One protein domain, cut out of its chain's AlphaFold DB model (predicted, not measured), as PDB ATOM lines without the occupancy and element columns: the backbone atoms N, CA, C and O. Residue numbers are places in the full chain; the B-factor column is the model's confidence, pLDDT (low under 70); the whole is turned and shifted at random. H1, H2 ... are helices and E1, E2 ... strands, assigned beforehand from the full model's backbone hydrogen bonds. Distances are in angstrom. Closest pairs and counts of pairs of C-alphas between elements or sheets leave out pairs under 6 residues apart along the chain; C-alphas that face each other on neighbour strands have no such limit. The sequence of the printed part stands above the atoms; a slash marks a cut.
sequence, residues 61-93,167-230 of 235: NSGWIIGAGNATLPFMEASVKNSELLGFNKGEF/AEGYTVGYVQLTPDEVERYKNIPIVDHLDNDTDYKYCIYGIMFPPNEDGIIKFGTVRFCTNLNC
ATOM      1  N   ASN A  61     145.106 139.019 167.122       76.06
ATOM      2  CA  ASN A  61     146.133 139.680 167.921       76.06
ATOM      3  C   ASN A  61     147.166 140.373 167.021       76.06
ATOM      4  O   ASN A  61     148.292 139.898 166.878       76.06
ATOM      5  N   SER A  62     146.782 141.500 166.428       78.06
ATOM      6  CA  SER A  62     147.682 142.357 165.648       78.06
ATOM      7  C   SER A  62     148.677 143.136 166.518       78.06
ATOM      8  O   SER A  62     149.643 143.697 166.011       78.06
ATOM      9  N   GLY A  63     148.433 143.215 167.829       80.19
ATOM     10  CA  GLY A  63     149.042 144.219 168.698       80.19
ATOM     11  C   GLY A  63     148.399 145.603 168.534       80.19
ATOM     12  O   GLY A  63     147.579 145.827 167.637       80.19
ATOM     13  N   TRP A  64     148.769 146.523 169.427       81.81
ATOM     14  CA  TRP A  64     148.290 147.907 169.465       81.81
ATOM     15  C   TRP A  64     149.472 148.834 169.756       81.81
ATOM     16  O   TRP A  64     150.168 148.658 170.756       81.81
ATOM     17  N   ILE A  65     149.707 149.806 168.878       82.19
ATOM     18  CA  ILE A  65     150.646 150.907 169.095       82.19
ATOM     19  C   ILE A  65     149.843 152.182 169.320       82.19
ATOM     20  O   ILE A  65     149.019 152.548 168.486       82.19
ATOM     21  N   ILE A  66     150.116 152.854 170.436       80.94
ATOM     22  CA  ILE A  66     149.603 154.194 170.715       80.94
ATOM     23  C   ILE A  66     150.771 155.166 170.541       80.94
ATOM     24  O   ILE A  66     151.808 155.010 171.187       80.94
ATOM     25  N   GLY A  67     150.628 156.136 169.645       78.12
ATOM     26  CA  GLY A  67     151.561 157.249 169.479       78.12
ATOM     27  C   GLY A  67     150.968 158.539 170.033       78.12
ATOM     28  O   GLY A  67     149.762 158.739 169.934       78.12
ATOM     29  N   ALA A  68     151.807 159.426 170.564       75.94
ATOM     30  CA  ALA A  68     151.378 160.723 171.075       75.94
ATOM     31  C   ALA A  68     152.380 161.835 170.765       75.94
ATOM     32  O   ALA A  68     153.588 161.589 170.712       75.94
ATOM     33  N   GLY A  69     151.872 163.055 170.592       71.94
ATOM     34  CA  GLY A  69     152.691 164.263 170.562       71.94
ATOM     35  C   GLY A  69     153.069 164.743 171.966       71.94
ATOM     36  O   GLY A  69     152.570 164.248 172.982       71.94
ATOM     37  N   ASN A  70     153.963 165.734 172.032       76.69
ATOM     38  CA  ASN A  70     154.590 166.191 173.281       76.69
ATOM     39  C   ASN A  70     153.587 166.577 174.381       76.69
ATOM     40  O   ASN A  70     153.854 166.343 175.557       76.69
ATOM     41  N   ALA A  71     152.436 167.147 174.011       74.31
ATOM     42  CA  ALA A  71     151.403 167.555 174.961       74.31
ATOM     43  C   ALA A  71     150.647 166.363 175.588       74.31
ATOM     44  O   ALA A  71     150.151 166.477 176.707       74.31
ATOM     45  N   THR A  72     150.600 165.209 174.909       74.12
ATOM     46  CA  THR A  72     149.898 163.994 175.365       74.12
ATOM     47  C   THR A  72     150.831 162.978 176.050       74.12
ATOM     48  O   THR A  72     150.359 162.116 176.797       74.12
ATOM     49  N   LEU A  73     152.157 163.097 175.898       78.25
ATOM     50  CA  LEU A  73     153.132 162.191 176.531       78.25
ATOM     51  C   LEU A  73     152.933 161.989 178.050       78.25
ATOM     52  O   LEU A  73     152.926 160.832 178.475       78.25
ATOM     53  N   PRO A  74     152.682 163.027 178.879       82.75
ATOM     54  CA  PRO A  74     152.509 162.826 180.322       82.75
ATOM     55  C   PRO A  74     151.318 161.926 180.682       82.75
ATOM     56  O   PRO A  74     151.376 161.167 181.651       82.75
ATOM     57  N   PHE A  75     150.235 161.979 179.897       78.75
ATOM     58  CA  PHE A  75     149.075 161.102 180.075       78.75
ATOM     59  C   PHE A  75     149.427 159.643 179.765       78.75
ATOM     60  O   PHE A  75     149.036 158.735 180.506       78.75
ATOM     61  N   MET A  76     150.195 159.410 178.696       78.31
ATOM     62  CA  MET A  76     150.657 158.069 178.339       78.31
ATOM     63  C   MET A  76     151.579 157.482 179.407       78.31
ATOM     64  O   MET A  76     151.356 156.355 179.849       78.31
ATOM     65  N   GLU A  77     152.565 158.247 179.876       83.88
ATOM     66  CA  GLU A  77     153.496 157.812 180.924       83.88
ATOM     67  C   GLU A  77     152.767 157.466 182.230       83.88
ATOM     68  O   GLU A  77     153.033 156.429 182.843       83.88
ATOM     69  N   ALA A  78     151.791 158.288 182.632       84.62
ATOM     70  CA  ALA A  78     150.953 158.009 183.795       84.62
ATOM     71  C   ALA A  78     150.125 156.726 183.615       84.62
ATOM     72  O   ALA A  78     149.997 155.938 184.553       84.62
ATOM     73  N   SER A  79     149.591 156.494 182.414       81.50
ATOM     74  CA  SER A  79     148.798 155.302 182.100       81.50
ATOM     75  C   SER A  79     149.641 154.026 182.153       81.50
ATOM     76  O   SER A  79     149.214 153.045 182.761       81.50
ATOM     77  N   VAL A  80     150.862 154.055 181.602       81.44
ATOM     78  CA  VAL A  80     151.826 152.941 181.683       81.44
ATOM     79  C   VAL A  80     152.157 152.633 183.141       81.44
ATOM     80  O   VAL A  80     151.970 151.503 183.588       81.44
ATOM     81  N   LYS A  81     152.541 153.654 183.916       84.62
ATOM     82  CA  LYS A  81     152.860 153.498 185.339       84.62
ATOM     83  C   LYS A  81     151.690 152.918 186.137       84.62
ATOM     84  O   LYS A  81     151.888 152.051 186.984       84.62
ATOM     85  N   ASN A  82     150.466 153.376 185.877       82.81
ATOM     86  CA  ASN A  82     149.271 152.853 186.540       82.81
ATOM     87  C   ASN A  82     149.006 151.386 186.173       82.81
ATOM     88  O   ASN A  82     148.668 150.594 187.052       82.81
ATOM     89  N   SER A  83     149.188 151.012 184.904       78.94
ATOM     90  CA  SER A  83     149.046 149.623 184.456       78.94
ATOM     91  C   SER A  83     150.043 148.697 185.154       78.94
ATOM     92  O   SER A  83     149.663 147.615 185.603       78.94
ATOM     93  N   GLU A  84     151.299 149.132 185.290       81.19
ATOM     94  CA  GLU A  84     152.349 148.394 186.000       81.19
ATOM     95  C   GLU A  84     152.024 148.229 187.488       81.19
ATOM     96  O   GLU A  84     152.113 147.122 188.019       81.19
ATOM     97  N   LEU A  85     151.587 149.305 188.155       84.69
ATOM     98  CA  LEU A  85     151.212 149.283 189.574       84.69
ATOM     99  C   LEU A  85     150.051 148.328 189.866       84.69
ATOM    100  O   LEU A  85     150.031 147.685 190.913       84.69
ATOM    101  N   LEU A  86     149.081 148.249 188.956       81.19
ATOM    102  CA  LEU A  86     147.892 147.412 189.108       81.19
ATOM    103  C   LEU A  86     148.105 145.979 188.598       81.19
ATOM    104  O   LEU A  86     147.210 145.148 188.723       81.19
ATOM    105  N   GLY A  87     149.282 145.675 188.041       76.44
ATOM    106  CA  GLY A  87     149.611 144.349 187.525       76.44
ATOM    107  C   GLY A  87     148.747 143.920 186.336       76.44
ATOM    108  O   GLY A  87     148.652 142.721 186.064       76.44
ATOM    109  N   PHE A  88     148.115 144.864 185.629       65.44
ATOM    110  CA  PHE A  88     147.288 144.554 184.468       65.44
ATOM    111  C   PHE A  88     148.165 144.006 183.343       65.44
ATOM    112  O   PHE A  88     148.917 144.737 182.704       65.44
ATOM    113  N   ASN A  89     148.050 142.705 183.092       53.25
ATOM    114  CA  ASN A  89     148.692 142.033 181.976       53.25
ATOM    115  C   ASN A  89     147.660 141.178 181.236       53.25
ATOM    116  O   ASN A  89     147.305 140.098 181.695       53.25
ATOM    117  N   LYS A  90     147.290 141.661 180.043       53.81
ATOM    118  CA  LYS A  90     146.510 141.000 178.980       53.81
ATOM    119  C   LYS A  90     145.007 140.852 179.237       53.81
ATOM    120  O   LYS A  90     144.566 140.417 180.290       53.81
ATOM    121  N   GLY A  91     144.229 141.184 178.203       50.59
ATOM    122  CA  GLY A  91     142.836 140.760 178.108       50.59
ATOM    123  C   GLY A  91     142.748 139.234 178.119       50.59
ATOM    124  O   GLY A  91     143.627 138.546 177.594       50.59
ATOM    125  N   GLU A  92     141.707 138.708 178.752       47.00
ATOM    126  CA  GLU A  92     141.481 137.271 178.843       47.00
ATOM    127  C   GLU A  92     140.852 136.739 177.550       47.00
ATOM    128  O   GLU A  92     139.978 137.368 176.951       47.00
ATOM    129  N   PHE A  93     141.289 135.555 177.120       50.31
ATOM    130  CA  PHE A  93     140.633 134.835 176.035       50.31
ATOM    131  C   PHE A  93     139.341 134.207 176.558       50.31
ATOM    132  O   PHE A  93     139.373 133.406 177.491       50.31
ATOM    133  N   ALA A 167     124.582 161.400 173.774       86.38
ATOM    134  CA  ALA A 167     124.674 160.556 172.591       86.38
ATOM    135  C   ALA A 167     125.703 161.137 171.613       86.38
ATOM    136  O   ALA A 167     125.482 162.194 171.014       86.38
ATOM    137  N   GLU A 168     126.808 160.421 171.430       83.12
ATOM    138  CA  GLU A 168     127.902 160.828 170.551       83.12
ATOM    139  C   GLU A 168     128.130 159.799 169.445       83.12
ATOM    140  O   GLU A 168     128.026 158.587 169.651       83.12
ATOM    141  N   GLY A 169     128.422 160.298 168.247       81.69
ATOM    142  CA  GLY A 169     128.825 159.498 167.100       81.69
ATOM    143  C   GLY A 169     130.305 159.682 166.786       81.69
ATOM    144  O   GLY A 169     130.858 160.764 166.975       81.69
ATOM    145  N   TYR A 170     130.915 158.635 166.241       80.75
ATOM    146  CA  TYR A 170     132.253 158.681 165.662       80.75
ATOM    147  C   TYR A 170     132.171 158.510 164.151       80.75
ATOM    148  O   TYR A 170     131.372 157.719 163.647       80.75
ATOM    149  N   THR A 171     133.023 159.226 163.428       84.31
ATOM    150  CA  THR A 171     133.172 159.057 161.985       84.31
ATOM    151  C   THR A 171     134.238 158.019 161.669       84.31
ATOM    152  O   THR A 171     135.340 158.042 162.219       84.31
ATOM    153  N   VAL A 172     133.894 157.115 160.755       87.56
ATOM    154  CA  VAL A 172     134.801 156.104 160.216       87.56
ATOM    155  C   VAL A 172     134.923 156.266 158.707       87.56
ATOM    156  O   VAL A 172     133.973 156.667 158.036       87.56
ATOM    157  N   GLY A 173     136.103 155.961 158.186       89.06
ATOM    158  CA  GLY A 173     136.409 155.924 156.763       89.06
ATOM    159  C   GLY A 173     136.931 154.551 156.361       89.06
ATOM    160  O   GLY A 173     137.465 153.812 157.191       89.06
ATOM    161  N   TYR A 174     136.788 154.232 155.080       93.25
ATOM    162  CA  TYR A 174     137.210 152.959 154.506       93.25
ATOM    163  C   TYR A 174     138.043 153.210 153.255       93.25
ATOM    164  O   TYR A 174     137.706 154.080 152.450       93.25
ATOM    165  N   VAL A 175     139.109 152.433 153.085       95.31
ATOM    166  CA  VAL A 175     139.936 152.431 151.874       95.31
ATOM    167  C   VAL A 175     140.073 150.993 151.394       95.31
ATOM    168  O   VAL A 175     140.488 150.123 152.159       95.31
ATOM    169  N   GLN A 176     139.716 150.755 150.133       97.75
ATOM    170  CA  GLN A 176     139.957 149.478 149.467       97.75
ATOM    171  C   GLN A 176     141.418 149.407 149.036       97.75
ATOM    172  O   GLN A 176     141.893 150.287 148.318       97.75
ATOM    173  N   LEU A 177     142.103 148.346 149.441       97.38
ATOM    174  CA  LEU A 177     143.468 148.069 149.029       97.38
ATOM    175  C   LEU A 177     143.516 147.176 147.789       97.38
ATOM    176  O   LEU A 177     142.613 146.373 147.531       97.38
ATOM    177  N   THR A 178     144.619 147.285 147.057       97.88
ATOM    178  CA  THR A 178     145.039 146.288 146.068       97.88
ATOM    179  C   THR A 178     145.558 145.013 146.752       97.88
ATOM    180  O   THR A 178     145.973 145.069 147.912       97.88
ATOM    181  N   PRO A 179     145.603 143.857 146.059       97.06
ATOM    182  CA  PRO A 179     146.122 142.614 146.643       97.06
ATOM    183  C   PRO A 179     147.544 142.733 147.216       97.06
ATOM    184  O   PRO A 179     147.819 142.212 148.297       97.06
ATOM    185  N   ASP A 180     148.428 143.472 146.540       97.81
ATOM    186  CA  ASP A 180     149.811 143.683 146.987       97.81
ATOM    187  C   ASP A 180     149.877 144.527 148.272       97.81
ATOM    188  O   ASP A 180     150.690 144.274 149.165       97.81
ATOM    189  N   GLU A 181     148.999 145.525 148.402       97.44
ATOM    190  CA  GLU A 181     148.877 146.333 149.617       97.44
ATOM    191  C   GLU A 181     148.285 145.522 150.774       97.44
ATOM    192  O   GLU A 181     148.755 145.655 151.902       97.44
ATOM    193  N   VAL A 182     147.309 144.643 150.517       96.19
ATOM    194  CA  VAL A 182     146.782 143.726 151.543       96.19
ATOM    195  C   VAL A 182     147.899 142.846 152.093       96.19
ATOM    196  O   VAL A 182     148.073 142.783 153.309       96.19
ATOM    197  N   GLU A 183     148.702 142.226 151.226       95.56
ATOM    198  CA  GLU A 183     149.823 141.384 151.662       95.56
ATOM    199  C   GLU A 183     150.823 142.170 152.518       95.56
ATOM    200  O   GLU A 183     151.314 141.667 153.531       95.56
ATOM    201  N   ARG A 184     151.075 143.432 152.155       95.19
ATOM    202  CA  ARG A 184     151.956 144.330 152.905       95.19
ATOM    203  C   ARG A 184     151.394 144.720 154.275       95.19
ATOM    204  O   ARG A 184     152.173 144.833 155.222       95.19
ATOM    205  N   TYR A 185     150.087 144.963 154.386       93.50
ATOM    206  CA  TYR A 185     149.475 145.559 155.578       93.50
ATOM    207  C   TYR A 185     148.720 144.576 156.485       93.50
ATOM    208  O   TYR A 185     148.391 144.949 157.607       93.50
ATOM    209  N   LYS A 186     148.483 143.321 156.082       90.12
ATOM    210  CA  LYS A 186     147.667 142.346 156.844       90.12
ATOM    211  C   LYS A 186     148.102 142.093 158.293       90.12
ATOM    212  O   LYS A 186     147.270 141.724 159.109       90.12
ATOM    213  N   ASN A 187     149.382 142.305 158.613       88.50
ATOM    214  CA  ASN A 187     149.956 142.026 159.935       88.50
ATOM    215  C   ASN A 187     150.369 143.293 160.711       88.50
ATOM    216  O   ASN A 187     151.106 143.185 161.692       88.50
ATOM    217  N   ILE A 188     149.985 144.496 160.264       90.88
ATOM    218  CA  ILE A 188     150.269 145.711 161.047       90.88
ATOM    219  C   ILE A 188     149.523 145.661 162.386       90.88
ATOM    220  O   ILE A 188     148.465 145.043 162.454       90.88
ATOM    221  N   PRO A 189     150.021 146.312 163.448       88.44
ATOM    222  CA  PRO A 189     149.230 146.525 164.652       88.44
ATOM    223  C   PRO A 189     148.095 147.518 164.404       88.44
ATOM    224  O   PRO A 189     148.114 148.282 163.438       88.44
ATOM    225  N   ILE A 190     147.135 147.556 165.328       87.94
ATOM    226  CA  ILE A 190     146.248 148.714 165.447       87.94
ATOM    227  C   ILE A 190     147.140 149.922 165.730       87.94
ATOM    228  O   ILE A 190     147.939 149.896 166.670       87.94
ATOM    229  N   VAL A 191     147.024 150.955 164.903       86.94
ATOM    230  CA  VAL A 191     147.767 152.204 165.077       86.94
ATOM    231  C   VAL A 191     146.791 153.249 165.567       86.94
ATOM    232  O   VAL A 191     145.859 153.606 164.851       86.94
ATOM    233  N   ASP A 192     147.008 153.727 166.781       86.81
ATOM    234  CA  ASP A 192     146.215 154.772 167.406       86.81
ATOM    235  C   ASP A 192     147.113 155.979 167.666       86.81
ATOM    236  O   ASP A 192     148.209 155.846 168.215       86.81
ATOM    237  N   HIS A 193     146.690 157.150 167.212       81.19
ATOM    238  CA  HIS A 193     147.427 158.384 167.407       81.19
ATOM    239  C   HIS A 193     146.611 159.355 168.245       81.19
ATOM    240  O   HIS A 193     145.523 159.780 167.852       81.19
ATOM    241  N   LEU A 194     147.181 159.708 169.392       74.38
ATOM    242  CA  LEU A 194     146.624 160.618 170.370       74.38
ATOM    243  C   LEU A 194     147.442 161.912 170.374       74.38
ATOM    244  O   LEU A 194     148.428 162.013 171.098       74.38
ATOM    245  N   ASP A 195     147.038 162.905 169.579       70.50
ATOM    246  CA  ASP A 195     147.651 164.231 169.646       70.50
ATOM    247  C   ASP A 195     146.639 165.372 169.772       70.50
ATOM    248  O   ASP A 195     145.625 165.443 169.065       70.50
ATOM    249  N   ASN A 196     146.942 166.276 170.697       63.03
ATOM    250  CA  ASN A 196     146.256 167.536 170.920       63.03
ATOM    251  C   ASN A 196     147.220 168.692 170.662       63.03
ATOM    252  O   ASN A 196     148.327 168.733 171.193       63.03
ATOM    253  N   ASP A 197     146.768 169.694 169.910       58.22
ATOM    254  CA  ASP A 197     147.410 171.002 169.971       58.22
ATOM    255  C   ASP A 197     147.288 171.553 171.405       58.22
ATOM    256  O   ASP A 197     146.318 171.284 172.119       58.22
ATOM    257  N   THR A 198     148.279 172.340 171.806       54.97
ATOM    258  CA  THR A 198     148.462 172.994 173.108       54.97
ATOM    259  C   THR A 198     147.226 173.732 173.645       54.97
ATOM    260  O   THR A 198     147.084 173.859 174.858       54.97
ATOM    261  N   ASP A 199     146.297 174.121 172.764       56.53
ATOM    262  CA  ASP A 199     145.032 174.796 173.089       56.53
ATOM    263  C   ASP A 199     143.770 173.911 172.922       56.53
ATOM    264  O   ASP A 199     142.654 174.431 172.872       56.53
ATOM    265  N   TYR A 200     143.901 172.584 172.766       54.75
ATOM    266  CA  TYR A 200     142.803 171.635 172.463       54.75
ATOM    267  C   TYR A 200     141.959 172.010 171.225       54.75
ATOM    268  O   TYR A 200     140.843 171.527 171.024       54.75
ATOM    269  N   LYS A 201     142.489 172.897 170.377       51.09
ATOM    270  CA  LYS A 201     141.774 173.513 169.253       51.09
ATOM    271  C   LYS A 201     141.808 172.653 167.992       51.09
ATOM    272  O   LYS A 201     140.844 172.642 167.225       51.09
ATOM    273  N   TYR A 202     142.894 171.908 167.817       50.78
ATOM    274  CA  TYR A 202     143.067 170.907 166.777       50.78
ATOM    275  C   TYR A 202     143.564 169.628 167.439       50.78
ATOM    276  O   TYR A 202     144.700 169.563 167.893       50.78
ATOM    277  N   CYS A 203     142.705 168.619 167.513       52.91
ATOM    278  CA  CYS A 203     143.141 167.278 167.866       52.91
ATOM    279  C   CYS A 203     143.085 166.414 166.614       52.91
ATOM    280  O   CYS A 203     142.015 166.260 166.014       52.91
ATOM    281  N   ILE A 204     144.229 165.869 166.203       60.06
ATOM    282  CA  ILE A 204     144.285 164.862 165.145       60.06
ATOM    283  C   ILE A 204     144.336 163.521 165.855       60.06
ATOM    284  O   ILE A 204     145.400 162.984 166.145       60.06
ATOM    285  N   TYR A 205     143.150 163.012 166.166       75.44
ATOM    286  CA  TYR A 205     142.998 161.693 166.750       75.44
ATOM    287  C   TYR A 205     142.518 160.709 165.699       75.44
ATOM    288  O   TYR A 205     141.447 160.901 165.109       75.44
ATOM    289  N   GLY A 206     143.292 159.653 165.479       81.69
ATOM    290  CA  GLY A 206     143.005 158.663 164.454       81.69
ATOM    291  C   GLY A 206     143.390 157.265 164.898       81.69
ATOM    292  O   GLY A 206     144.502 157.054 165.367       81.69
ATOM    293  N   ILE A 207     142.487 156.316 164.678       88.81
ATOM    294  CA  ILE A 207     142.751 154.888 164.829       88.81
ATOM    295  C   ILE A 207     142.677 154.217 163.461       88.81
ATOM    296  O   ILE A 207     141.740 154.447 162.697       88.81
ATOM    297  N   MET A 208     143.659 153.385 163.146       90.88
ATOM    298  CA  MET A 208     143.724 152.573 161.938       90.88
ATOM    299  C   MET A 208     143.753 151.098 162.323       90.88
ATOM    300  O   MET A 208     144.503 150.689 163.211       90.88
ATOM    301  N   PHE A 209     142.959 150.304 161.615       90.50
ATOM    302  CA  PHE A 209     142.907 148.856 161.772       90.50
ATOM    303  C   PHE A 209     143.633 148.163 160.608       90.50
ATOM    304  O   PHE A 209     143.663 148.715 159.506       90.50
ATOM    305  N   PRO A 210     144.174 146.950 160.813       90.69
ATOM    306  CA  PRO A 210     144.649 146.113 159.713       90.69
ATOM    307  C   PRO A 210     143.529 145.860 158.689       90.69
ATOM    308  O   PRO A 210     142.348 145.934 159.055       90.69
ATOM    309  N   PRO A 211     143.862 145.567 157.419       92.75
ATOM    310  CA  PRO A 211     142.850 145.241 156.425       92.75
ATOM    311  C   PRO A 211     142.064 143.989 156.830       92.75
ATOM    312  O   PRO A 211     142.633 143.041 157.374       92.75
ATOM    313  N   ASN A 212     140.758 143.984 156.556       85.19
ATOM    314  CA  ASN A 212     139.932 142.784 156.704       85.19
ATOM    315  C   ASN A 212     140.156 141.798 155.535       85.19
ATOM    316  O   ASN A 212     140.935 142.063 154.619       85.19
ATOM    317  N   GLU A 213     139.444 140.667 155.549       84.81
ATOM    318  CA  GLU A 213     139.525 139.630 154.505       84.81
ATOM    319  C   GLU A 213     139.137 140.137 153.102       84.81
ATOM    320  O   GLU A 213     139.624 139.612 152.104       84.81
ATOM    321  N   ASP A 214     138.341 141.207 153.023       87.50
ATOM    322  CA  ASP A 214     137.959 141.874 151.769       87.50
ATOM    323  C   ASP A 214     139.003 142.906 151.293       87.50
ATOM    324  O   ASP A 214     138.816 143.593 150.285       87.50
ATOM    325  N   GLY A 215     140.110 143.061 152.021       90.62
ATOM    326  CA  GLY A 215     141.157 144.033 151.717       90.62
ATOM    327  C   GLY A 215     140.784 145.481 152.044       90.62
ATOM    328  O   GLY A 215     141.352 146.406 151.464       90.62
ATOM    329  N   ILE A 216     139.839 145.704 152.958       93.12
ATOM    330  CA  ILE A 216     139.407 147.038 153.383       93.12
ATOM    331  C   ILE A 216     140.152 147.436 154.654       93.12
ATOM    332  O   ILE A 216     140.007 146.784 155.691       93.12
ATOM    333  N   ILE A 217     140.874 148.558 154.614       92.50
ATOM    334  CA  ILE A 217     141.330 149.234 155.833       92.50
ATOM    335  C   ILE A 217     140.231 150.166 156.336       92.50
ATOM    336  O   ILE A 217     139.653 150.949 155.578       92.50
ATOM    337  N   LYS A 218     139.990 150.109 157.648       91.69
ATOM    338  CA  LYS A 218     139.114 151.026 158.378       91.69
ATOM    339  C   LYS A 218     139.947 152.034 159.165       91.69
ATOM    340  O   LYS A 218     140.885 151.654 159.866       91.69
ATOM    341  N   PHE A 219     139.520 153.288 159.130       90.31
ATOM    342  CA  PHE A 219     140.033 154.362 159.974       90.31
ATOM    343  C   PHE A 219     138.891 154.957 160.791       90.31
ATOM    344  O   PHE A 219     137.777 155.080 160.289       90.31
ATOM    345  N   GLY A 220     139.149 155.334 162.035       86.38
ATOM    346  CA  GLY A 220     138.226 156.104 162.863       86.38
ATOM    347  C   GLY A 220     138.868 157.417 163.265       86.38
ATOM    348  O   GLY A 220     140.043 157.441 163.616       86.38
ATOM    349  N   THR A 221     138.110 158.506 163.238       81.88
ATOM    350  CA  THR A 221     138.540 159.760 163.865       81.88
ATOM    351  C   THR A 221     137.987 159.805 165.282       81.88
ATOM    352  O   THR A 221     136.791 159.584 165.455       81.88
ATOM    353  N   VAL A 222     138.786 160.166 166.283       70.69
ATOM    354  CA  VAL A 222     138.330 160.201 167.693       70.69
ATOM    355  C   VAL A 222     137.691 161.553 168.055       70.69
ATOM    356  O   VAL A 222     137.669 161.969 169.208       70.69
ATOM    357  N   ARG A 223     137.169 162.277 167.056       71.69
ATOM    358  CA  ARG A 223     136.374 163.484 167.284       71.69
ATOM    359  C   ARG A 223     134.902 163.114 167.342       71.69
ATOM    360  O   ARG A 223     134.346 162.590 166.379       71.69
ATOM    361  N   PHE A 224     134.282 163.442 168.464       66.56
ATOM    362  CA  PHE A 224     132.861 163.241 168.666       66.56
ATOM    363  C   PHE A 224     132.049 164.173 167.772       66.56
ATOM    364  O   PHE A 224     132.288 165.380 167.708       66.56
ATOM    365  N   CYS A 225     131.056 163.603 167.106       68.31
ATOM    366  CA  CYS A 225     129.939 164.346 166.558       68.31
ATOM    367  C   CYS A 225     128.779 164.205 167.542       68.31
ATOM    368  O   CYS A 225     128.215 163.119 167.692       68.31
ATOM    369  N   THR A 226     128.426 165.288 168.226       65.25
ATOM    370  CA  THR A 226     127.256 165.300 169.105       65.25
ATOM    371  C   THR A 226     126.006 165.540 168.270       65.25
ATOM    372  O   THR A 226     125.952 166.466 167.458       65.25
ATOM    373  N   ASN A 227     124.976 164.722 168.468       61.09
ATOM    374  CA  ASN A 227     123.668 165.015 167.901       61.09
ATOM    375  C   ASN A 227     123.019 166.149 168.714       61.09
ATOM    376  O   ASN A 227     122.653 165.943 169.867       61.09
ATOM    377  N   LEU A 228     122.891 167.345 168.130       57.59
ATOM    378  CA  LEU A 228     122.321 168.525 168.801       57.59
ATOM    379  C   LEU A 228     120.782 168.546 168.829       57.59
ATOM    380  O   LEU A 228     120.198 169.482 169.375       57.59
ATOM    381  N   ASN A 229     120.099 167.550 168.256       51.25
ATOM    382  CA  ASN A 229     118.642 167.500 168.326       51.25
ATOM    383  C   ASN A 229     118.183 167.094 169.736       51.25
ATOM    384  O   ASN A 229     118.105 165.910 170.060       51.25
ATOM    385  N   CYS A 230     117.826 168.091 170.552       46.22
ATOM    386  CA  CYS A 230     117.006 167.915 171.750       46.22
ATOM    387  C   CYS A 230     115.679 167.250 171.356       46.22
ATOM    388  O   CYS A 230     114.845 167.853 170.684       46.22
TER     389      CYS A 230
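Overview. This is residues 61 to 93 and 167 to 230 of the 235 residues of an uncharacterized protein of Coleophoma crateriformis (UniProt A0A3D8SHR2). A single twisted sheet of five strands makes a wall, with neither face covered by a helix. H1 only grazes the sheet at E1 and E3, and residues 81 to 87, of which 81 to 85 belong to H1, stick out; the short H2 lies between E2 and E3 along the chain, off the ends of the strands. The 97 printed residues hold two named helices and five named strands, in order E1, H1, E2, H2, E3, E4, E5; the mixed sheet runs E1, E3, E4, E5, E2. The class is mixed, helices and strands, and the whole is loose, with a radius of gyration of the C-alphas of 16.4 A and spans of 43 by 40 by 28 A.

Arrangement. E1, residues 64 to 68, is an edge strand, parallel to its neighbour E3, residues 190 to 196, at 17 degrees; N 65 and O 190 are within hydrogen-bond range at 2.8 A. H1, residues 73 to 85, grazes the sheet with residues 73 to 76; the closest C-alphas of H1 and E1 are those of Met 76 and Ala 68, 7.8 A apart. E2, residues 168 to 176, the other edge strand, is antiparallel to E5, residues 216 to 226, with N 173 and O 219 at 2.8 A. H2, residues 179 to 185, is only just not on the sheet, with 4 pairs of C-alphas within 10 A. E4, residues 203 to 208, forms hairpins with E3, N 208 and O 191 at 2.8 A, and with E5, N 220 and O 207 at 2.8 A; E3, E4 and E5 are a meander, each strand the antiparallel neighbour of the one before. In H1 and H2 every O i to N i+4 pair is within hydrogen-bond range.

Along the chain. E1 begins with C-alpha 64 at (148.290, 147.907, 169.465). From first to last C-alpha, H1 measures 18.5 A, E2 26.8 A and E3 19.6 A. E5, 27.0 A, bends by 68 degrees at residue 223 and ends with C-alpha 226 at (127.256, 165.300, 169.105).

Size, cuts and confidence. Residues 94 to 166 are not printed, and C-alphas 93 and 167 are 30.5 A apart across the cut. Of the links that are printed whole, none is long. Confidence is low, under 70, at residues 88 to 93, 196 to 204 and 224 to 230.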